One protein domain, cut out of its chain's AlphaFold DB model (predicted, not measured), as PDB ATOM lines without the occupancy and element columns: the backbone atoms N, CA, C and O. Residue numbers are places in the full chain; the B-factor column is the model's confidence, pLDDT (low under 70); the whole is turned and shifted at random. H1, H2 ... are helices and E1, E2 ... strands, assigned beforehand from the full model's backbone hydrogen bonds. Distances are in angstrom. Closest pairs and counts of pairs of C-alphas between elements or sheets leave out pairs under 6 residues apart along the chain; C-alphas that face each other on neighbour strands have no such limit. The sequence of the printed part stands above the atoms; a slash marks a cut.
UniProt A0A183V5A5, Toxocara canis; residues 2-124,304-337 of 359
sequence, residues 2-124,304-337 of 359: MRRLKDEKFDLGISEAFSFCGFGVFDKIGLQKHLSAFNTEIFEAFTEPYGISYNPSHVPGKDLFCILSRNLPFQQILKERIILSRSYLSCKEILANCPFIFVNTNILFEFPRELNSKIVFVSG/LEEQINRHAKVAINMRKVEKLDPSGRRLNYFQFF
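AT A GLANCE: This is residues 2 to 124 and 304 to 337 of the 359 residues of a protein of Toxocara canis (UniProt A0A183V5A5). A small twisted sheet of four parallel strands sits in the middle, with H2 and H5 over one face and the long helix H6 over the other. H1 packs on H2 at one end of the long axis, the loop-rich stretch 39 to 63 reaches out to the other end and leads into H3, and residues 319 to 337 run on from H6 as a tail with the short helices H7 and H8. The printed part has 157 residues, with eight named helices and four named strands in the order H1 E1 H2 E2 H3 H4 H5 E3 E4 H6 H7 H8. The sheet's order is E1 E2 E3 E4, and the class is mixed, helices and strands, though under half of the residues, 77 of 157, are in named elements. The whole is compact, with a radius of gyration of the C-alphas of 16.0 A and spans of 48 by 36 by 31 A.

IN THESE COORDINATES: H1, residues 2 to 7, begins at C-alpha 2 at (298.471, 153.228, 254.337). E1 is residues 13 to 16, 10.3 A long from first to last C-alpha. H2, residues 21 to 29, is 12.7 A long, and E2, residues 34 to 38, is 13.6 A long, with C-alpha 34 at (298.979, 146.440, 238.612). H3 is residues 64 to 71, 10.2 A, H4 residues 74 to 79, and H5 residues 88 to 97, 14.6 A. E3 is residues 101 to 103 and E4 residues 119 to 121. After the cut, H6, residues 304 to 318, is 21.5 A long. H7 is residues 327 to 330, and H8, residues 333 to 336, ends at C-alpha 336 at (284.940, 124.627, 227.070).

HOW THE PARTS SIT: In the sheet E1 and E4 are the edge strands, and from edge to edge the strands' lines turn by 80 degrees. E1 and E2 are parallel at 26 degrees, with N 35 and O 13 at 2.8 A. E2 and E3 are parallel at 26 degrees, with N 38 and O 102 at 2.7 A. E3 and E4 are parallel at 31 degrees, with N 120 and O 101 at 2.8 A. There are three layers, helices on both faces of the sheet: H2 and H5 on the same face, H6 on the opposite one. H2 lies over E1 at a height over the sheet of 8.2 A, and the closest C-alphas are those of Ser 15 and Gly 22, 5.2 A apart. H5 stands up from the sheet, its line rising 51 degrees; the C-alphas of Ser 36 and Leu 95, its closest pair with E2, are 6.6 A apart. H6 lies over E2 and E3 at a height of 8.9 A and runs along the strands, at 18 degrees to E2 on the local plane; its closest C-alphas to E2 are those of His 34 and Ala 315, 7.2 A. E1, H2, E2 form a strand-helix-strand unit, two parallel neighbour strands with a helix between, and its crossover is right-handed; E2, H3 H4 H5, E3 form another. H1 and H2 touch at a steep tilt of 57 degrees, with the C-alphas of Lys 6 and Ile 29 at 4.8 A. H4 and H5 are close but not clearly touching, Gln 75 to Tyr 88 at 6.6 A between C-alphas, and so are H7 and H8, Gly 328 to Phe 336 at 6.9 A. H3 and H4 are apart, as are H6 and H7. In H1 to H6 every O i to N i+4 pair is within hydrogen-bond range; H7 and H8 are too short for such a pair.

THE WHOLE: The two C-alphas farthest apart, those of Asp 7 and Ser 57, are 48.6 A apart. Residues 125 to 303 are not printed, and C-alphas 124 and 304 are 7.6 A apart across the cut. The long links are E2 to H3, 25 residues, and E3 to E4, 15 residues. The mean pLDDT of the printed part is 79.9; residue 56 and residues 59 to 89 are under 70.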
ATOM      1  N   MET A   2     299.315 153.080 255.542       88.12
ATOM      2  CA  MET A   2     298.471 153.228 254.337       88.12
ATOM      3  C   MET A   2     298.323 154.661 253.813       88.12
ATOM      4  O   MET A   2     298.320 154.852 252.604       88.12
ATOM      5  N   ARG A   3     298.250 155.665 254.700       91.19
ATOM      6  CA  ARG A   3     298.271 157.084 254.295       91.19
ATOM      7  C   ARG A   3     299.559 157.423 253.535       91.19
ATOM      8  O   ARG A   3     299.475 157.806 252.383       91.19
ATOM      9  N   ARG A   4     300.722 157.096 254.118       94.62
ATOM     10  CA  ARG A   4     302.035 157.260 253.473       94.62
ATOM     11  C   ARG A   4     302.075 156.625 252.081       94.62
ATOM     12  O   ARG A   4     302.404 157.304 251.129       94.62
ATOM     13  N   LEU A   5     301.682 155.354 251.950       92.50
ATOM     14  CA  LEU A   5     301.684 154.663 250.650       92.50
ATOM     15  C   LEU A   5     300.749 155.310 249.616       92.50
ATOM     16  O   LEU A   5     301.023 155.244 248.423       92.50
ATOM     17  N   LYS A   6     299.644 155.916 250.056       92.62
ATOM     18  CA  LYS A   6     298.735 156.654 249.175       92.62
ATOM     19  C   LYS A   6     299.355 157.971 248.696       92.62
ATOM     20  O   LYS A   6     299.143 158.351 247.547       92.62
ATOM     21  N   ASP A   7     300.130 158.631 249.552       95.62
ATOM     22  CA  ASP A   7     300.768 159.916 249.256       95.62
ATOM     23  C   ASP A   7     301.938 159.787 248.260       95.62
ATOM     24  O   ASP A   7     302.210 160.737 247.529       95.62
ATOM     25  N   GLU A   8     302.559 158.602 248.157       94.44
ATOM     26  CA  GLU A   8     303.633 158.292 247.189       94.44
ATOM     27  C   GLU A   8     303.169 158.292 245.718       94.44
ATOM     28  O   GLU A   8     303.988 158.443 244.817       94.44
ATOM     29  N   LYS A   9     301.862 158.124 245.447       91.06
ATOM     30  CA  LYS A   9     301.271 158.156 244.089       91.06
ATOM     31  C   LYS A   9     301.965 157.233 243.067       91.06
ATOM     32  O   LYS A   9     302.272 157.652 241.956       91.06
ATOM     33  N   PHE A  10     302.164 155.964 243.425       94.31
ATOM     34  CA  PHE A  10     302.771 154.958 242.543       94.31
ATOM     35  C   PHE A  10     302.085 154.846 241.167       94.31
ATOM     36  O   PHE A  10     300.856 154.821 241.073       94.31
ATOM     37  N   ASP A  11     302.882 154.672 240.109       92.81
ATOM     38  CA  ASP A  11     302.387 154.470 238.738       92.81
ATOM     39  C   ASP A  11     301.947 153.029 238.445       92.81
ATOM     40  O   ASP A  11     301.089 152.802 237.585       92.81
ATOM     41  N   LEU A  12     302.552 152.051 239.129       93.69
ATOM     42  CA  LEU A  12     302.344 150.623 238.900       93.69
ATOM     43  C   LEU A  12     302.603 149.813 240.175       93.69
ATOM     44  O   LEU A  12     303.589 150.036 240.871       93.69
ATOM     45  N   GLY A  13     301.740 148.834 240.444       92.88
ATOM     46  CA  GLY A  13     301.942 147.819 241.478       92.88
ATOM     47  C   GLY A  13     302.320 146.471 240.871       92.88
ATOM     48  O   GLY A  13     301.801 146.091 239.826       92.88
ATOM     49  N   ILE A  14     303.195 145.713 241.525       93.31
ATOM     50  CA  ILE A  14     303.488 144.321 241.157       93.31
ATOM     51  C   ILE A  14     303.332 143.480 242.420       93.31
ATOM     52  O   ILE A  14     303.934 143.798 243.443       93.31
ATOM     53  N   SER A  15     302.493 142.443 242.374       92.19
ATOM     54  CA  SER A  15     302.261 141.559 243.522       92.19
ATOM     55  C   SER A  15     302.361 140.096 243.123       92.19
ATOM     56  O   SER A  15     301.950 139.706 242.032       92.19
ATOM     57  N   GLU A  16     302.865 139.289 244.053       90.50
ATOM     58  CA  GLU A  16     302.865 137.833 243.952       90.50
ATOM     59  C   GLU A  16     301.427 137.314 243.792       90.50
ATOM     60  O   GLU A  16     300.530 137.683 244.556       90.50
ATOM     61  N   ALA A  17     301.199 136.476 242.786       87.88
ATOM     62  CA  ALA A  17     299.880 136.015 242.373       87.88
ATOM     63  C   ALA A  17     299.251 135.069 243.400       87.88
ATOM     64  O   ALA A  17     298.031 135.062 243.556       87.88
ATOM     65  N   PHE A  18     300.070 134.308 244.135       79.75
ATOM     66  CA  PHE A  18     299.593 133.442 245.217       79.75
ATOM     67  C   PHE A  18     299.550 134.125 246.596       79.75
ATOM     68  O   PHE A  18     299.097 133.520 247.572       79.75
ATOM     69  N   SER A  19     299.965 135.395 246.694       80.44
ATOM     70  CA  SER A  19     299.864 136.215 247.909       80.44
ATOM     71  C   SER A  19     299.029 137.472 247.653       80.44
ATOM     72  O   SER A  19     299.528 138.529 247.267       80.44
ATOM     73  N   PHE A  20     297.723 137.376 247.914       80.00
ATOM     74  CA  PHE A  20     296.755 138.432 247.581       80.00
ATOM     75  C   PHE A  20     296.871 139.709 248.421       80.00
ATOM     76  O   PHE A  20     296.231 140.715 248.107       80.00
ATOM     77  N   CYS A  21     297.695 139.702 249.471       82.50
ATOM     78  CA  CYS A  21     297.876 140.849 250.354       82.50
ATOM     79  C   CYS A  21     298.333 142.102 249.590       82.50
ATOM     80  O   CYS A  21     297.830 143.188 249.872       82.50
ATOM     81  N   GLY A  22     299.222 141.960 248.598       87.62
ATOM     82  CA  GLY A  22     299.697 143.093 247.798       87.62
ATOM     83  C   GLY A  22     298.579 143.744 246.981       87.62
ATOM     84  O   GLY A  22     298.413 144.961 247.032       87.62
ATOM     85  N   PHE A  23     297.721 142.947 246.338       87.62
ATOM     86  CA  PHE A  23     296.541 143.466 245.635       87.62
ATOM     87  C   PHE A  23     295.552 144.170 246.577       87.62
ATOM     88  O   PHE A  23     294.981 145.198 246.216       87.62
ATOM     89  N   GLY A  24     295.387 143.672 247.808       85.56
ATOM     90  CA  GLY A  24     294.587 144.349 248.833       85.56
ATOM     91  C   GLY A  24     295.156 145.716 249.239       85.56
ATOM     92  O   GLY A  24     294.400 146.663 249.460       85.56
ATOM     93  N   VAL A  25     296.486 145.845 249.294       88.38
ATOM     94  CA  VAL A  25     297.160 147.134 249.522       88.38
ATOM     95  C   VAL A  25     296.915 148.084 248.351       88.38
ATOM     96  O   VAL A  25     296.552 149.234 248.597       88.38
ATOM     97  N   PHE A  26     297.055 147.611 247.105       90.56
ATOM     98  CA  PHE A  26     296.824 148.416 245.899       90.56
ATOM     99  C   PHE A  26     295.412 149.006 245.880       90.56
ATOM    100  O   PHE A  26     295.248 150.212 245.704       90.56
ATOM    101  N   ASP A  27     294.405 148.186 246.180       86.62
ATOM    102  CA  ASP A  27     293.014 148.625 246.276       86.62
ATOM    103  C   ASP A  27     292.820 149.732 247.324       86.62
ATOM    104  O   ASP A  27     292.267 150.794 247.040       86.62
ATOM    105  N   LYS A  28     293.354 149.531 248.536       86.81
ATOM    106  CA  LYS A  28     293.225 150.493 249.641       86.81
ATOM    107  C   LYS A  28     293.877 151.849 249.360       86.81
ATOM    108  O   LYS A  28     293.418 152.852 249.911       86.81
ATOM    109  N   ILE A  29     294.935 151.893 248.552       90.56
ATOM    110  CA  ILE A  29     295.582 153.152 248.148       90.56
ATOM    111  C   ILE A  29     295.020 153.721 246.836       90.56
ATOM    112  O   ILE A  29     295.397 154.824 246.451       90.56
ATOM    113  N   GLY A  30     294.089 153.022 246.178       88.38
ATOM    114  CA  GLY A  30     293.490 153.443 244.909       88.38
ATOM    115  C   GLY A  30     294.356 153.161 243.676       88.38
ATOM    116  O   GLY A  30     294.117 153.743 242.618       88.38
ATOM    117  N   LEU A  31     295.346 152.272 243.784       89.75
ATOM    118  CA  LEU A  31     296.227 151.883 242.685       89.75
ATOM    119  C   LEU A  31     295.546 150.838 241.792       89.75
ATOM    120  O   LEU A  31     295.480 149.659 242.121       89.75
ATOM    121  N   GLN A  32     295.055 151.287 240.639       85.75
ATOM    122  CA  GLN A  32     294.345 150.441 239.667       85.75
ATOM    123  C   GLN A  32     295.274 149.770 238.645       85.75
ATOM    124  O   GLN A  32     294.880 148.837 237.954       85.75
ATOM    125  N   LYS A  33     296.499 150.282 238.497       91.19
ATOM    126  CA  LYS A  33     297.495 149.775 237.549       91.19
ATOM    127  C   LYS A  33     298.361 148.760 238.271       91.19
ATOM    128  O   LYS A  33     299.204 149.149 239.077       91.19
ATOM    129  N   HIS A  34     298.162 147.476 237.995       91.44
ATOM    130  CA  HIS A  34     298.979 146.440 238.612       91.44
ATOM    131  C   HIS A  34     299.210 145.212 237.727       91.44
ATOM    132  O   HIS A  34     298.382 144.853 236.888       91.44
ATOM    133  N   LEU A  35     300.343 144.557 237.960       93.31
ATOM    134  CA  LEU A  35     300.736 143.274 237.393       93.31
ATOM    135  C   LEU A  35     300.704 142.189 238.469       93.31
ATOM    136  O   LEU A  35     300.925 142.455 239.654       93.31
ATOM    137  N   SER A  36     300.500 140.954 238.029       93.25
ATOM    138  CA  SER A  36     300.783 139.778 238.846       93.25
ATOM    139  C   SER A  36     302.159 139.221 238.510       93.25
ATOM    140  O   SER A  36     302.562 139.234 237.346       93.25
ATOM    141  N   ALA A  37     302.857 138.698 239.507       93.31
ATOM    142  CA  ALA A  37     304.124 138.006 239.334       93.31
ATOM    143  C   ALA A  37     304.091 136.641 240.026       93.31
ATOM    144  O   ALA A  37     303.323 136.466 240.961       93.31
ATOM    145  N   PHE A  38     304.931 135.717 239.579       91.00
ATOM    146  CA  PHE A  38     305.286 134.483 240.256       91.00
ATOM    147  C   PHE A  38     306.797 134.480 240.451       91.00
ATOM    148  O   PHE A  38     307.552 134.534 239.477       91.00
ATOM    149  N   ASN A  39     307.254 134.380 241.699       86.75
ATOM    150  CA  ASN A  39     308.673 134.153 241.988       86.75
ATOM    151  C   ASN A  39     309.143 132.734 241.593       86.75
ATOM    152  O   ASN A  39     310.340 132.454 241.603       86.75
ATOM    153  N   THR A  40     308.210 131.856 241.230       85.81
ATOM    154  CA  THR A  40     308.454 130.514 240.688       85.81
ATOM    155  C   THR A  40     307.625 130.302 239.413       85.81
ATOM    156  O   THR A  40     307.199 131.266 238.778       85.81
ATOM    157  N   GLU A  41     307.408 129.060 238.994       83.88
ATOM    158  CA  GLU A  41     306.489 128.742 237.905       83.88
ATOM    159  C   GLU A  41     305.010 129.037 238.224       83.88
ATOM    160  O   GLU A  41     304.589 129.175 239.371       83.88
ATOM    161  N   ILE A  42     304.184 129.056 237.174       85.50
ATOM    162  CA  ILE A  42     302.726 129.114 237.319       85.50
ATOM    163  C   ILE A  42     302.201 127.740 237.750       85.50
ATOM    164  O   ILE A  42     302.236 126.773 236.973       85.50
ATOM    165  N   PHE A  43     301.641 127.683 238.957       79.12
ATOM    166  CA  PHE A  43     300.932 126.515 239.475       79.12
ATOM    167  C   PHE A  43     299.583 126.301 238.789       79.12
ATOM    168  O   PHE A  43     298.904 127.251 238.402       79.12
ATOM    169  N   GLU A  44     299.163 125.042 238.719       77.31
ATOM    170  CA  GLU A  44     297.887 124.584 238.158       77.31
ATOM    171  C   GLU A  44     296.690 125.367 238.682       77.31
ATOM    172  O   GLU A  44     295.895 125.888 237.907       77.31
ATOM    173  N   ALA A  45     296.610 125.522 240.001       74.94
ATOM    174  CA  ALA A  45     295.499 126.213 240.640       74.94
ATOM    175  C   ALA A  45     295.358 127.682 240.200       74.94
ATOM    176  O   ALA A  45     294.300 128.277 240.378       74.94
ATOM    177  N   PHE A  46     296.404 128.274 239.618       80.69
ATOM    178  CA  PHE A  46     296.430 129.665 239.181       80.69
ATOM    179  C   PHE A  46     296.344 129.819 237.659       80.69
ATOM    180  O   PHE A  46     296.423 130.940 237.170       80.69
ATOM    181  N   THR A  47     296.160 128.748 236.881       82.25
ATOM    182  CA  THR A  47     296.082 128.854 235.411       82.25
ATOM    183  C   THR A  47     294.733 129.391 234.936       82.25
ATOM    184  O   THR A  47     294.671 130.148 233.965       82.25
ATOM    185  N   GLU A  48     293.655 129.044 235.642       79.56
ATOM    186  CA  GLU A  48     292.280 129.392 235.273       79.56
ATOM    187  C   GLU A  48     292.012 130.911 235.223       79.56
ATOM    188  O   GLU A  48     291.481 131.363 234.204       79.56
ATOM    189  N   PRO A  49     292.410 131.744 236.217       83.00
ATOM    190  CA  PRO A  49     292.238 133.200 236.132       83.00
ATOM    191  C   PRO A  49     292.850 133.809 234.864       83.00
ATOM    192  O   PRO A  49     292.322 134.764 234.295       83.00
ATOM    193  N   TYR A  50     293.942 133.222 234.380       85.94
ATOM    194  CA  TYR A  50     294.642 133.682 233.190       85.94
ATOM    195  C   TYR A  50     294.129 133.044 231.896       85.94
ATOM    196  O   TYR A  50     294.590 133.418 230.823       85.94
ATOM    197  N   GLY A  51     293.171 132.113 231.965       81.12
ATOM    198  CA  GLY A  51     292.676 131.359 230.811       81.12
ATOM    199  C   GLY A  51     293.760 130.502 230.157       81.12
ATOM    200  O   GLY A  51     293.787 130.362 228.937       81.12
ATOM    201  N   ILE A  52     294.688 129.986 230.963       82.31
ATOM    202  CA  ILE A  52     295.716 129.049 230.523       82.31
ATOM    203  C   ILE A  52     295.156 127.640 230.723       82.31
ATOM    204  O   ILE A  52     294.755 127.282 231.834       82.31
ATOM    205  N   SER A  53     295.148 126.839 229.658       74.50
ATOM    206  CA  SER A  53     294.769 125.431 229.770       74.50
ATOM    207  C   SER A  53     295.795 124.675 230.612       74.50
ATOM    208  O   SER A  53     297.006 124.924 230.542       74.50
ATOM    209  N   TYR A  54     295.304 123.749 231.430       71.81
ATOM    210  CA  TYR A  54     296.151 122.811 232.137       71.81
ATOM    211  C   TYR A  54     295.879 121.395 231.648       71.81
ATOM    212  O   TYR A  54     294.825 120.826 231.922       71.81
ATOM    213  N   ASN A  55     296.862 120.822 230.956       71.88
ATOM    214  CA  ASN A  55     296.850 119.423 230.571       71.88
ATOM    215  C   ASN A  55     297.944 118.672 231.356       71.88
ATOM    216  O   ASN A  55     299.131 118.954 231.157       71.88
ATOM    217  N   PRO A  56     297.580 117.706 232.224       69.44
ATOM    218  CA  PRO A  56     298.537 116.860 232.938       69.44
ATOM    219  C   PRO A  56     299.555 116.148 232.034       69.44
ATOM    220  O   PRO A  56     300.635 115.800 232.509       69.44
ATOM    221  N   SER A  57     299.227 115.946 230.753       70.81
ATOM    222  CA  SER A  57     300.119 115.355 229.751       70.81
ATOM    223  C   SER A  57     301.245 116.298 229.315       70.81
ATOM    224  O   SER A  57     302.317 115.831 228.943       70.81
ATOM    225  N   HIS A  58     301.034 117.618 229.376       70.19
ATOM    226  CA  HIS A  58     302.042 118.625 229.009       70.19
ATOM    227  C   HIS A  58     302.996 118.910 230.173       70.19
ATOM    228  O   HIS A  58     304.190 119.130 229.979       70.19
ATOM    229  N   VAL A  59     302.479 118.849 231.404       67.75
ATOM    230  CA  VAL A  59     303.233 119.117 232.632       67.75
ATOM    231  C   VAL A  59     303.161 117.895 233.558       67.75
ATOM    232  O   VAL A  59     302.245 117.786 234.385       67.75
ATOM    233  N   PRO A  60     304.116 116.954 233.446       64.69
ATOM    234  CA  PRO A  60     304.110 115.745 234.254       64.69
ATOM    235  C   PRO A  60     304.428 116.063 235.724       64.69
ATOM    236  O   PRO A  60     305.557 116.384 236.084       64.69
ATOM    237  N   GLY A  61     303.426 115.907 236.590       62.03
ATOM    238  CA  GLY A  61     303.536 115.988 238.048       62.03
ATOM    239  C   GLY A  61     302.822 114.799 238.690       62.03
ATOM    240  O   GLY A  61     301.667 114.516 238.362       62.03
ATOM    241  N   LYS A  62     303.526 114.067 239.558       59.50
ATOM    242  CA  LYS A  62     302.989 112.927 240.336       59.50
ATOM    243  C   LYS A  62     303.167 113.120 241.844       59.50
ATOM    244  O   LYS A  62     302.723 112.292 242.627       59.50
ATOM    245  N   ASP A  63     303.873 114.166 242.245       64.06
ATOM    246  CA  ASP A  63     304.109 114.509 243.637       64.06
ATOM    247  C   ASP A  63     302.849 115.097 244.274       64.06
ATOM    248  O   ASP A  63     301.978 115.649 243.597       64.06
ATOM    249  N   LEU A  64     302.767 114.972 245.600       62.38
ATOM    250  CA  LEU A  64     301.604 115.394 246.371       62.38
ATOM    251  C   LEU A  64     301.279 116.873 246.149       62.38
ATOM    252  O   LEU A  64     300.107 117.211 246.082       62.38
ATOM    253  N   PHE A  65     302.278 117.742 245.971       64.69
ATOM    254  CA  PHE A  65     302.034 119.153 245.683       64.69
ATOM    255  C   PHE A  65     301.355 119.345 244.322       64.69
ATOM    256  O   PHE A  65     300.347 120.039 244.270       64.69
ATOM    257  N   CYS A  66     301.810 118.676 243.258       63.12
ATOM    258  CA  CYS A  66     301.112 118.692 241.965       63.12
ATOM    259  C   CYS A  66     299.714 118.053 242.028       63.12
ATOM    260  O   CYS A  66     298.785 118.502 241.366       63.12
ATOM    261  N   ILE A  67     299.531 116.985 242.808       64.12
ATOM    262  CA  ILE A  67     298.211 116.360 242.987       64.12
ATOM    263  C   ILE A  67     297.277 117.317 243.731       64.12
ATOM    264  O   ILE A  67     296.134 117.502 243.321       64.12
ATOM    265  N   LEU A  68     297.760 117.951 244.795       62.44
ATOM    266  CA  LEU A  68     297.012 118.944 245.551       62.44
ATOM    267  C   LEU A  68     296.740 120.185 244.701       62.44
ATOM    268  O   LEU A  68     295.611 120.643 244.691       62.44
ATOM    269  N   SER A  69     297.694 120.694 243.918       61.16
ATOM    270  CA  SER A  69     297.476 121.858 243.044       61.16
ATOM    271  C   SER A  69     296.443 121.592 241.943       61.16
ATOM    272  O   SER A  69     295.778 122.527 241.502       61.16
ATOM    273  N   ARG A  70     296.290 120.332 241.517       64.12
ATOM    274  CA  ARG A  70     295.263 119.886 240.559       64.12
ATOM    275  C   ARG A  70     293.884 119.726 241.183       64.12
ATOM    276  O   ARG A  70     292.889 120.044 240.544       64.12
ATOM    277  N   ASN A  71     293.832 119.160 242.387       57.25
ATOM    278  CA  ASN A  71     292.580 118.744 243.020       57.25
ATOM    279  C   ASN A  71     292.044 119.758 244.031       57.25
ATOM    280  O   ASN A  71     290.865 119.703 244.362       57.25
ATOM    281  N   LEU A  72     292.878 120.679 244.515       57.72
ATOM    282  CA  LEU A  72     292.438 121.825 245.294       57.72
ATOM    283  C   LEU A  72     291.926 122.875 244.312       57.72
ATOM    284  O   LEU A  72     292.721 123.462 243.571       57.72
ATOM    285  N   PRO A  73     290.619 123.171 244.311       57.78
ATOM    286  CA  PRO A  73     290.122 124.309 243.568       57.78
ATOM    287  C   PRO A  73     290.844 125.558 244.081       57.78
ATOM    288  O   PRO A  73     291.074 125.692 245.287       57.78
ATOM    289  N   PHE A  74     291.126 126.518 243.200       54.22
ATOM    290  CA  PHE A  74     291.650 127.848 243.553       54.22
ATOM    291  C   PHE A  74     290.929 128.470 244.780       54.22
ATOM    292  O   PHE A  74     291.524 129.191 245.580       54.22
ATOM    293  N   GLN A  75     289.651 128.116 244.980       48.72
ATOM    294  CA  GLN A  75     288.806 128.473 246.129       48.72
ATOM    295  C   GLN A  75     289.362 128.054 247.494       48.72
ATOM    296  O   GLN A  75     289.179 128.779 248.470       48.72
ATOM    297  N   GLN A  76     290.001 126.891 247.593       51.62
ATOM    298  CA  GLN A  76     290.431 126.324 248.869       51.62
ATOM    299  C   GLN A  76     291.788 126.885 249.310       51.62
ATOM    300  O   GLN A  76     291.971 127.148 250.493       51.62
ATOM    301  N   ILE A  77     292.670 127.208 248.354       55.72
ATOM    302  CA  ILE A  77     293.930 127.938 248.595       55.72
ATOM    303  C   ILE A  77     293.651 129.345 249.153       55.72
ATOM    304  O   ILE A  77     294.385 129.858 249.996       55.72
ATOM    305  N   LEU A  78     292.561 129.969 248.701       52.16
ATOM    306  CA  LEU A  78     292.149 131.302 249.131       52.16
ATOM    307  C   LEU A  78     291.455 131.321 250.502       52.16
ATOM    308  O   LEU A  78     291.603 132.302 251.231       52.16
ATOM    309  N   LYS A  79     290.738 130.256 250.891       49.12
ATOM    310  CA  LYS A  79     289.995 130.202 252.167       49.12
ATOM    311  C   LYS A  79     290.876 130.413 253.405       49.12
ATOM    312  O   LYS A  79     290.391 130.984 254.373       49.12
ATOM    313  N   GLU A  80     292.151 130.031 253.366       46.56
ATOM    314  CA  GLU A  80     293.080 130.223 254.495       46.56
ATOM    315  C   GLU A  80     293.751 131.610 254.531       46.56
ATOM    316  O   GLU A  80     294.368 131.965 255.531       46.56
ATOM    317  N   ARG A  81     293.646 132.420 253.463       50.59
ATOM    318  CA  ARG A  81     294.401 133.688 253.323       50.59
ATOM    319  C   ARG A  81     293.548 134.936 253.088       50.59
ATOM    320  O   ARG A  81     294.090 136.043 253.046       50.59
ATOM    321  N   ILE A  82     292.223 134.807 252.987       48.84
ATOM    322  CA  ILE A  82     291.296 135.951 252.965       48.84
ATOM    323  C   ILE A  82     291.147 136.493 254.398       48.84
ATOM    324  O   ILE A  82     290.163 136.250 255.084       48.84
ATOM    325  N   ILE A  83     292.150 137.243 254.860       46.91
ATOM    326  CA  ILE A  83     292.049 138.074 256.077       46.91
ATOM    327  C   ILE A  83     291.646 139.520 255.712       46.91
ATOM    328  O   ILE A  83     291.265 140.315 256.565       46.91
ATOM    329  N   LEU A  84     291.628 139.872 254.420       45.16
ATOM    330  CA  LEU A  84     291.285 141.212 253.933       45.16
ATOM    331  C   LEU A  84     290.073 141.175 252.988       45.16
ATOM    332  O   LEU A  84     290.209 141.266 251.775       45.16
ATOM    333  N   SER A  85     288.884 141.021 253.578       45.16
ATOM    334  CA  SER A  85     287.571 141.545 253.137       45.16
ATOM    335  C   SER A  85     287.049 141.344 251.695       45.16
ATOM    336  O   SER A  85     285.973 141.861 251.404       45.16
ATOM    337  N   ARG A  86     287.732 140.651 250.774       56.34
ATOM    338  CA  ARG A  86     287.260 140.443 249.386       56.34
ATOM    339  C   ARG A  86     286.823 139.002 249.123       56.34
ATOM    340  O   ARG A  86     287.433 138.051 249.601       56.34
ATOM    341  N   SER A  87     285.757 138.855 248.334       58.47
ATOM    342  CA  SER A  87     285.232 137.559 247.900       58.47
ATOM    343  C   SER A  87     286.164 136.876 246.888       58.47
ATOM    344  O   SER A  87     286.935 137.522 246.177       58.47
ATOM    345  N   TYR A  88     286.057 135.552 246.790       56.81
ATOM    346  CA  TYR A  88     286.778 134.713 245.826       56.81
ATOM    347  C   TYR A  88     286.700 135.219 244.373       56.81
ATOM    348  O   TYR A  88     287.716 135.269 243.675       56.81
ATOM    349  N   LEU A  89     285.500 135.620 243.933       56.72
ATOM    350  CA  LEU A  89     285.251 136.101 242.572       56.72
ATOM    351  C   LEU A  89     286.104 137.343 242.261       56.72
ATOM    352  O   LEU A  89     286.702 137.428 241.193       56.72
ATOM    353  N   SER A  90     286.290 138.216 243.258       71.75
ATOM    354  CA  SER A  90     287.138 139.405 243.141       71.75
ATOM    355  C   SER A  90     288.618 139.061 242.931       71.75
ATOM    356  O   SER A  90     289.289 139.708 242.135       71.75
ATOM    357  N   CYS A  91     289.142 138.021 243.589       77.25
ATOM    358  CA  CYS A  91     290.548 137.619 243.439       77.25
ATOM    359  C   CYS A  91     290.846 137.090 242.029       77.25
ATOM    360  O   CYS A  91     291.859 137.444 241.425       77.25
ATOM    361  N   LYS A  92     289.934 136.277 241.484       79.12
ATOM    362  CA  LYS A  92     290.022 135.749 240.117       79.12
ATOM    363  C   LYS A  92     290.015 136.870 239.079       79.12
ATOM    364  O   LYS A  92     290.844 136.875 238.175       79.12
ATOM    365  N   GLU A  93     289.112 137.834 239.240       83.12
ATOM    366  CA  GLU A  93     288.992 138.990 238.348       83.12
ATOM    367  C   GLU A  93     290.224 139.898 238.389       83.12
ATOM    368  O   GLU A  93     290.679 140.341 237.336       83.12
ATOM    369  N   ILE A  94     290.801 140.143 239.572       86.75
ATOM    370  CA  ILE A  94     292.042 140.926 239.714       86.75
ATOM    371  C   ILE A  94     293.162 140.309 238.870       86.75
ATOM    372  O   ILE A  94     293.791 141.010 238.076       86.75
ATOM    373  N   LEU A  95     293.388 138.998 239.007       88.00
ATOM    374  CA  LEU A  95     294.420 138.298 238.242       88.00
ATOM    375  C   LEU A  95     294.091 138.279 236.743       88.00
ATOM    376  O   LEU A  95     294.953 138.582 235.922       88.00
ATOM    377  N   ALA A  96     292.837 138.001 236.377       86.75
ATOM    378  CA  ALA A  96     292.396 137.985 234.983       86.75
ATOM    379  C   ALA A  96     292.595 139.338 234.280       86.75
ATOM    380  O   ALA A  96     292.937 139.374 233.095       86.75
ATOM    381  N   ASN A  97     292.404 140.441 235.009       86.88
ATOM    382  CA  ASN A  97     292.543 141.802 234.499       86.88
ATOM    383  C   ASN A  97     293.994 142.294 234.442       86.88
ATOM    384  O   ASN A  97     294.246 143.315 233.799       86.88
ATOM    385  N   CYS A  98     294.952 141.580 235.045       90.44
ATOM    386  CA  CYS A  98     296.363 141.921 234.892       90.44
ATOM    387  C   CYS A  98     296.751 141.843 233.400       90.44
ATOM    388  O   CYS A  98     296.434 140.852 232.726       90.44
ATOM    389  N   PRO A  99     297.401 142.883 232.842       90.88
ATOM    390  CA  PRO A  99     297.775 142.898 231.431       90.88
ATOM    391  C   PRO A  99     298.931 141.938 231.129       90.88
ATOM    392  O   PRO A  99     298.937 141.333 230.062       90.88
ATOM    393  N   PHE A 100     299.849 141.754 232.082       93.25
ATOM    394  CA  PHE A 100     300.951 140.797 232.002       93.25
ATOM    395  C   PHE A 100     301.138 140.041 233.318       93.25
ATOM    396  O   PHE A 100     300.700 140.487 234.383       93.25
ATOM    397  N   ILE A 101     301.811 138.898 233.213       92.69
ATOM    398  CA  ILE A 101     302.157 138.002 234.308       92.69
ATOM    399  C   ILE A 101     303.654 137.748 234.232       92.69
ATOM    400  O   ILE A 101     304.134 137.102 233.301       92.69
ATOM    401  N   PHE A 102     304.386 138.263 235.207       94.06
ATOM    402  CA  PHE A 102     305.818 138.031 235.328       94.06
ATOM    403  C   PHE A 102     306.061 136.665 235.959       94.06
ATOM    404  O   PHE A 102     305.526 136.385 237.020       94.06
ATOM    405  N   VAL A 103     306.836 135.797 235.319       92.19
ATOM    406  CA  VAL A 103     307.141 134.456 235.843       92.19
ATOM    407  C   VAL A 103     308.651 134.304 235.931       92.19
ATOM    408  O   VAL A 103     309.327 134.333 234.905       92.19
ATOM    409  N   ASN A 104     309.190 134.146 237.139       90.31
ATOM    410  CA  ASN A 104     310.630 134.037 237.394       90.31
ATOM    411  C   ASN A 104     311.168 132.641 237.030       90.31
ATOM    412  O   ASN A 104     311.595 131.861 237.875       90.31
ATOM    413  N   THR A 105     311.114 132.317 235.743       87.81
ATOM    414  CA  THR A 105     311.671 131.102 235.145       87.81
ATOM    415  C   THR A 105     312.077 131.384 233.698       87.81
ATOM    416  O   THR A 105     311.809 132.469 233.176       87.81
ATOM    417  N   ASN A 106     312.731 130.424 233.048       86.19
ATOM    418  CA  ASN A 106     313.106 130.499 231.644       86.19
ATOM    419  C   ASN A 106     312.310 129.488 230.816       86.19
ATOM    420  O   ASN A 106     312.259 128.302 231.142       86.19
ATOM    421  N   ILE A 107     311.769 129.945 229.690       86.88
ATOM    422  CA  ILE A 107     311.002 129.112 228.761       86.88
ATOM    423  C   ILE A 107     311.764 127.867 228.270       86.88
ATOM    424  O   ILE A 107     311.143 126.838 228.024       86.88
ATOM    425  N   LEU A 108     313.096 127.924 228.158       86.00
ATOM    426  CA  LEU A 108     313.914 126.853 227.582       86.00
ATOM    427  C   LEU A 108     314.032 125.602 228.454       86.00
ATOM    428  O   LEU A 108     314.306 124.525 227.928       86.00
ATOM    429  N   PHE A 109     313.832 125.724 229.765       84.62
ATOM    430  CA  PHE A 109     313.808 124.568 230.663       84.62
ATOM    431  C   PHE A 109     312.437 124.346 231.308       84.62
ATOM    432  O   PHE A 109     312.280 123.424 232.105       84.62
ATOM    433  N   GLU A 110     311.421 125.130 230.948       84.50
ATOM    434  CA  GLU A 110     310.045 124.802 231.304       84.50
ATOM    435  C   GLU A 110     309.553 123.556 230.559       84.50
ATOM    436  O   GLU A 110     310.031 123.181 229.485       84.50
ATOM    437  N   PHE A 111     308.542 122.902 231.132       83.44
ATOM    438  CA  PHE A 111     307.808 121.894 230.380       83.44
ATOM    439  C   PHE A 111     307.049 122.573 229.230       83.44
ATOM    440  O   PHE A 111     306.362 123.569 229.482       83.44
ATOM    441  N   PRO A 112     307.131 122.043 227.993       82.19
ATOM    442  CA  PRO A 112     306.357 122.567 226.877       82.19
ATOM    443  C   PRO A 112     304.868 122.543 227.214       82.19
ATOM    444  O   PRO A 112     304.323 121.493 227.544       82.19
ATOM    445  N   ARG A 113     304.224 123.707 227.159       81.38
ATOM    446  CA  ARG A 113     302.795 123.879 227.431       81.38
ATOM    447  C   ARG A 113     302.256 125.075 226.662       81.38
ATOM    448  O   ARG A 113     303.016 125.967 226.287       81.38
ATOM    449  N   GLU A 114     300.945 125.123 226.493       81.50
ATOM    450  CA  GLU A 114     300.266 126.288 225.949       81.50
ATOM    451  C   GLU A 114     300.397 127.468 226.912       81.50
ATOM    452  O   GLU A 114     300.116 127.373 228.112       81.50
ATOM    453  N   LEU A 115     300.820 128.596 226.359       85.06
ATOM    454  CA  LEU A 115     300.980 129.864 227.051       85.06
ATOM    455  C   LEU A 115     300.224 130.920 226.255       85.06
ATOM    456  O   LEU A 115     300.155 130.855 225.029       85.06
ATOM    457  N   ASN A 116     299.655 131.899 226.951       86.88
ATOM    458  CA  ASN A 116     299.091 133.067 226.292       86.88
ATOM    459  C   ASN A 116     300.095 134.226 226.309       86.88
ATOM    460  O   ASN A 116     301.084 134.220 227.042       86.88
ATOM    461  N   SER A 117     299.800 135.250 225.517       89.00
ATOM    462  CA  SER A 117     300.638 136.435 225.330       89.00
ATOM    463  C   SER A 117     300.727 137.363 226.548       89.00
ATOM    464  O   SER A 117     301.449 138.357 226.492       89.00
ATOM    465  N   LYS A 118     300.029 137.064 227.652       90.56
ATOM    466  CA  LYS A 118     300.207 137.789 228.919       90.56
ATOM    467  C   LYS A 118     301.418 137.302 229.703       90.56
ATOM    468  O   LYS A 118     301.892 138.025 230.575       90.56
ATOM    469  N   ILE A 119     301.886 136.081 229.458       91.50
ATOM    470  CA  ILE A 119     302.974 135.482 230.228       91.50
ATOM    471  C   ILE A 119     304.300 136.041 229.733       91.50
ATOM    472  O   ILE A 119     304.635 135.941 228.556       91.50
ATOM    473  N   VAL A 120     305.063 136.602 230.661       92.44
ATOM    474  CA  VAL A 120     306.382 137.166 230.405       92.44
ATOM    475  C   VAL A 120     307.361 136.496 231.358       92.44
ATOM    476  O   VAL A 120     307.316 136.691 232.573       92.44
ATOM    477  N   PHE A 121     308.246 135.684 230.795       90.94
ATOM    478  CA  PHE A 121     309.321 135.037 231.538       90.94
ATOM    479  C   PHE A 121     310.362 136.059 231.960       90.94
ATOM    480  O   PHE A 121     310.842 136.791 231.121       90.94
ATOM    481  N   VAL A 122     310.718 136.107 233.234       90.44
ATOM    482  CA  VAL A 122     311.648 137.082 233.815       90.44
ATOM    483  C   VAL A 122     312.586 136.355 234.775       90.44
ATOM    484  O   VAL A 122     312.597 136.585 235.981       90.44
ATOM    485  N   SER A 123     313.322 135.384 234.231       85.31
ATOM    486  CA  SER A 123     314.265 134.568 234.999       85.31
ATOM    487  C   SER A 123     315.339 135.431 235.663       85.31
ATOM    488  O   SER A 123     315.898 136.332 235.039       85.31
ATOM    489  N   GLY A 124     315.650 135.125 236.920       78.75
ATOM    490  CA  GLY A 124     316.729 135.776 237.656       78.75
ATOM    491  C   GLY A 124     316.339 137.094 238.326       78.75
ATOM    492  O   GLY A 124     317.233 137.793 238.786       78.75
ATOM    493  N   LEU A 304     316.756 141.214 231.565       87.62
ATOM    494  CA  LEU A 304     315.667 141.278 232.540       87.62
ATOM    495  C   LEU A 304     315.074 142.688 232.681       87.62
ATOM    496  O   LEU A 304     313.854 142.863 232.678       87.62
ATOM    497  N   GLU A 305     315.940 143.691 232.792       88.75
ATOM    498  CA  GLU A 305     315.530 145.085 232.939       88.75
ATOM    499  C   GLU A 305     314.747 145.575 231.715       88.75
ATOM    500  O   GLU A 305     313.696 146.202 231.858       88.75
ATOM    501  N   GLU A 306     315.202 145.242 230.505       91.56
ATOM    502  CA  GLU A 306     314.494 145.584 229.272       91.56
ATOM    503  C   GLU A 306     313.114 144.914 229.238       91.56
ATOM    504  O   GLU A 306     312.103 145.560 228.939       91.56
ATOM    505  N   GLN A 307     313.052 143.633 229.597       91.56
ATOM    506  CA  GLN A 307     311.823 142.856 229.604       91.56
ATOM    507  C   GLN A 307     310.805 143.410 230.606       91.56
ATOM    508  O   GLN A 307     309.648 143.624 230.237       91.56
ATOM    509  N   ILE A 308     311.225 143.725 231.834       92.19
ATOM    510  CA  ILE A 308     310.370 144.375 232.835       92.19
ATOM    511  C   ILE A 308     309.914 145.745 232.328       92.19
ATOM    512  O   ILE A 308     308.712 146.019 232.304       92.19
ATOM    513  N   ASN A 309     310.839 146.588 231.861       92.56
ATOM    514  CA  ASN A 309     310.546 147.962 231.451       92.56
ATOM    515  C   ASN A 309     309.550 148.034 230.289       92.56
ATOM    516  O   ASN A 309     308.631 148.856 230.309       92.56
ATOM    517  N   ARG A 310     309.695 147.174 229.275       92.88
ATOM    518  CA  ARG A 310     308.792 147.142 228.112       92.88
ATOM    519  C   ARG A 310     307.352 146.836 228.519       92.88
ATOM    520  O   ARG A 310     306.433 147.538 228.099       92.88
ATOM    521  N   HIS A 311     307.159 145.833 229.370       93.12
ATOM    522  CA  HIS A 311     305.828 145.402 229.793       93.12
ATOM    523  C   HIS A 311     305.229 146.328 230.858       93.12
ATOM    524  O   HIS A 311     304.035 146.631 230.806       93.12
ATOM    525  N   ALA A 312     306.053 146.859 231.767       92.19
ATOM    526  CA  ALA A 312     305.636 147.856 232.748       92.19
ATOM    527  C   ALA A 312     305.116 149.133 232.070       92.19
ATOM    528  O   ALA A 312     304.039 149.610 232.424       92.19
ATOM    529  N   LYS A 313     305.801 149.643 231.033       92.44
ATOM    530  CA  LYS A 313     305.344 150.814 230.256       92.44
ATOM    531  C   LYS A 313     303.952 150.606 229.655       92.44
ATOM    532  O   LYS A 313     303.091 151.476 229.762       92.44
ATOM    533  N   VAL A 314     303.702 149.440 229.058       90.19
ATOM    534  CA  VAL A 314     302.379 149.106 228.506       90.19
ATOM    535  C   VAL A 314     301.327 149.021 229.617       90.19
ATOM    536  O   VAL A 314     300.238 149.577 229.471       90.19
ATOM    537  N   ALA A 315     301.654 148.391 230.748       90.56
ATOM    538  CA  ALA A 315     300.748 148.274 231.891       90.56
ATOM    539  C   ALA A 315     300.377 149.640 232.498       90.56
ATOM    540  O   ALA A 315     299.208 149.884 232.807       90.56
ATOM    541  N   ILE A 316     301.348 150.555 232.596       90.94
ATOM    542  CA  ILE A 316     301.148 151.930 233.070       90.94
ATOM    543  C   ILE A 316     300.197 152.697 232.144       90.94
ATOM    544  O   ILE A 316     299.331 153.434 232.628       90.94
ATOM    545  N   ASN A 317     300.331 152.514 230.829       87.00
ATOM    546  CA  ASN A 317     299.565 153.265 229.836       87.00
ATOM    547  C   ASN A 317     298.144 152.725 229.633       87.00
ATOM    548  O   ASN A 317     297.212 153.508 229.483       87.00
ATOM    549  N   MET A 318     297.959 151.403 229.635       78.75
ATOM    550  CA  MET A 318     296.698 150.796 229.193       78.75
ATOM    551  C   MET A 318     295.770 150.366 230.335       78.75
ATOM    552  O   MET A 318     294.585 150.173 230.082       78.75
ATOM    553  N   ARG A 319     296.259 150.249 231.584       70.00
ATOM    554  CA  ARG A 319     295.568 149.670 232.767       70.00
ATOM    555  C   ARG A 319     295.145 148.199 232.602       70.00
ATOM    556  O   ARG A 319     295.406 147.397 233.489       70.00
ATOM    557  N   LYS A 320     294.542 147.841 231.466       73.88
ATOM    558  CA  LYS A 320     294.150 146.499 231.030       73.88
ATOM    559  C   LYS A 320     294.401 146.367 229.526       73.88
ATOM    560  O   LYS A 320     294.149 147.299 228.768       73.88
ATOM    561  N   VAL A 321     294.853 145.196 229.083       77.00
ATOM    562  CA  VAL A 321     295.013 144.895 227.652       77.00
ATOM    563  C   VAL A 321     294.038 143.786 227.271       77.00
ATOM    564  O   VAL A 321     294.394 142.613 227.222       77.00
ATOM    565  N   GLU A 322     292.783 144.162 227.006       77.56
ATOM    566  CA  GLU A 322     291.701 143.205 226.707       77.56
ATOM    567  C   GLU A 322     291.984 142.345 225.475       77.56
ATOM    568  O   GLU A 322     291.524 141.217 225.388       77.56
ATOM    569  N   LYS A 323     292.792 142.841 224.535       80.44
ATOM    570  CA  LYS A 323     293.192 142.077 223.347       80.44
ATOM    571  C   LYS A 323     294.071 140.860 223.666       80.44
ATOM    572  O   LYS A 323     294.211 139.993 222.815       80.44
ATOM    573  N   LEU A 324     294.665 140.796 224.862       82.38
ATOM    574  CA  LEU A 324     295.441 139.641 225.330       82.38
ATOM    575  C   LEU A 324     294.597 138.696 226.201       82.38
ATOM    576  O   LEU A 324     295.113 137.704 226.712       82.38
ATOM    577  N   ASP A 325     293.312 138.995 226.409       83.12
ATOM    578  CA  ASP A 325     292.406 138.141 227.168       83.12
ATOM    579  C   ASP A 325     291.974 136.936 226.318       83.12
ATOM    580  O   ASP A 325     291.260 137.125 225.332       83.12
ATOM    581  N   PRO A 326     292.314 135.690 226.697       81.94
ATOM    582  CA  PRO A 326     291.806 134.528 225.978       81.94
ATOM    583  C   PRO A 326     290.278 134.429 226.093       81.94
ATOM    584  O   PRO A 326     289.729 134.428 227.201       81.94
ATOM    585  N   SER A 327     289.597 134.266 224.953       80.50
ATOM    586  CA  SER A 327     288.135 134.094 224.879       80.50
ATOM    587  C   SER A 327     287.640 132.885 225.673       80.50
ATOM    588  O   SER A 327     286.542 132.924 226.222       80.50
ATOM    589  N   GLY A 328     288.484 131.853 225.810       77.38
ATOM    590  CA  GLY A 328     288.198 130.642 226.581       77.38
ATOM    591  C   GLY A 328     287.766 130.906 228.028       77.38
ATOM    592  O   GLY A 328     286.976 130.147 228.572       77.38
ATOM    593  N   ARG A 329     288.194 132.022 228.638       77.62
ATOM    594  CA  ARG A 329     287.800 132.390 230.013       77.62
ATOM    595  C   ARG A 329     286.314 132.730 230.154       77.62
ATOM    596  O   ARG A 329     285.788 132.720 231.258       77.62
ATOM    597  N   ARG A 330     285.656 133.114 229.057       80.38
ATOM    598  CA  ARG A 330     284.233 133.487 229.050       80.38
ATOM    599  C   ARG A 330     283.322 132.304 228.726       80.38
ATOM    600  O   ARG A 330     282.107 132.472 228.754       80.38
ATOM    601  N   LEU A 331     283.896 131.146 228.398       81.00
ATOM    602  CA  LEU A 331     283.144 129.941 228.075       81.00
ATOM    603  C   LEU A 331     282.620 129.286 229.352       81.00
ATOM    604  O   LEU A 331     283.307 129.242 230.372       81.00
ATOM    605  N   ASN A 332     281.405 128.750 229.279       82.00
ATOM    606  CA  ASN A 332     280.910 127.852 230.318       82.00
ATOM    607  C   ASN A 332     281.522 126.446 230.160       82.00
ATOM    608  O   ASN A 332     282.172 126.142 229.160       82.00
ATOM    609  N   TYR A 333     281.293 125.575 231.146       77.38
ATOM    610  CA  TYR A 333     281.858 124.221 231.165       77.38
ATOM    611  C   TYR A 333     281.527 123.408 229.899       77.38
ATOM    612  O   TYR A 333     282.405 122.750 229.348       77.38
ATOM    613  N   PHE A 334     280.291 123.489 229.393       82.31
ATOM    614  CA  PHE A 334     279.870 122.739 228.205       82.31
ATOM    615  C   PHE A 334     280.583 123.215 226.941       82.31
ATOM    616  O   PHE A 334     281.086 122.388 226.188       82.31
ATOM    617  N   GLN A 335     280.692 124.532 226.762       83.56
ATOM    618  CA  GLN A 335     281.412 125.143 225.642       83.56
ATOM    619  C   GLN A 335     282.915 124.854 225.699       83.56
ATOM    620  O   GLN A 335     283.543 124.599 224.676       83.56
ATOM    621  N   PHE A 336     283.510 124.883 226.895       80.75
ATOM    622  CA  PHE A 336     284.940 124.627 227.070       80.75
ATOM    623  C   PHE A 336     285.323 123.193 226.674       80.75
ATOM    624  O   PHE A 336     286.343 122.990 226.019       80.75
ATOM    625  N   PHE A 337     284.493 122.207 227.032       81.44
ATOM    626  CA  PHE A 337     284.690 120.796 226.669       81.44
ATOM    627  C   PHE A 337     284.047 120.405 225.331       81.44
ATOM    628  O   PHE A 337     284.016 119.221 225.000       81.44
TER     629      PHE A 337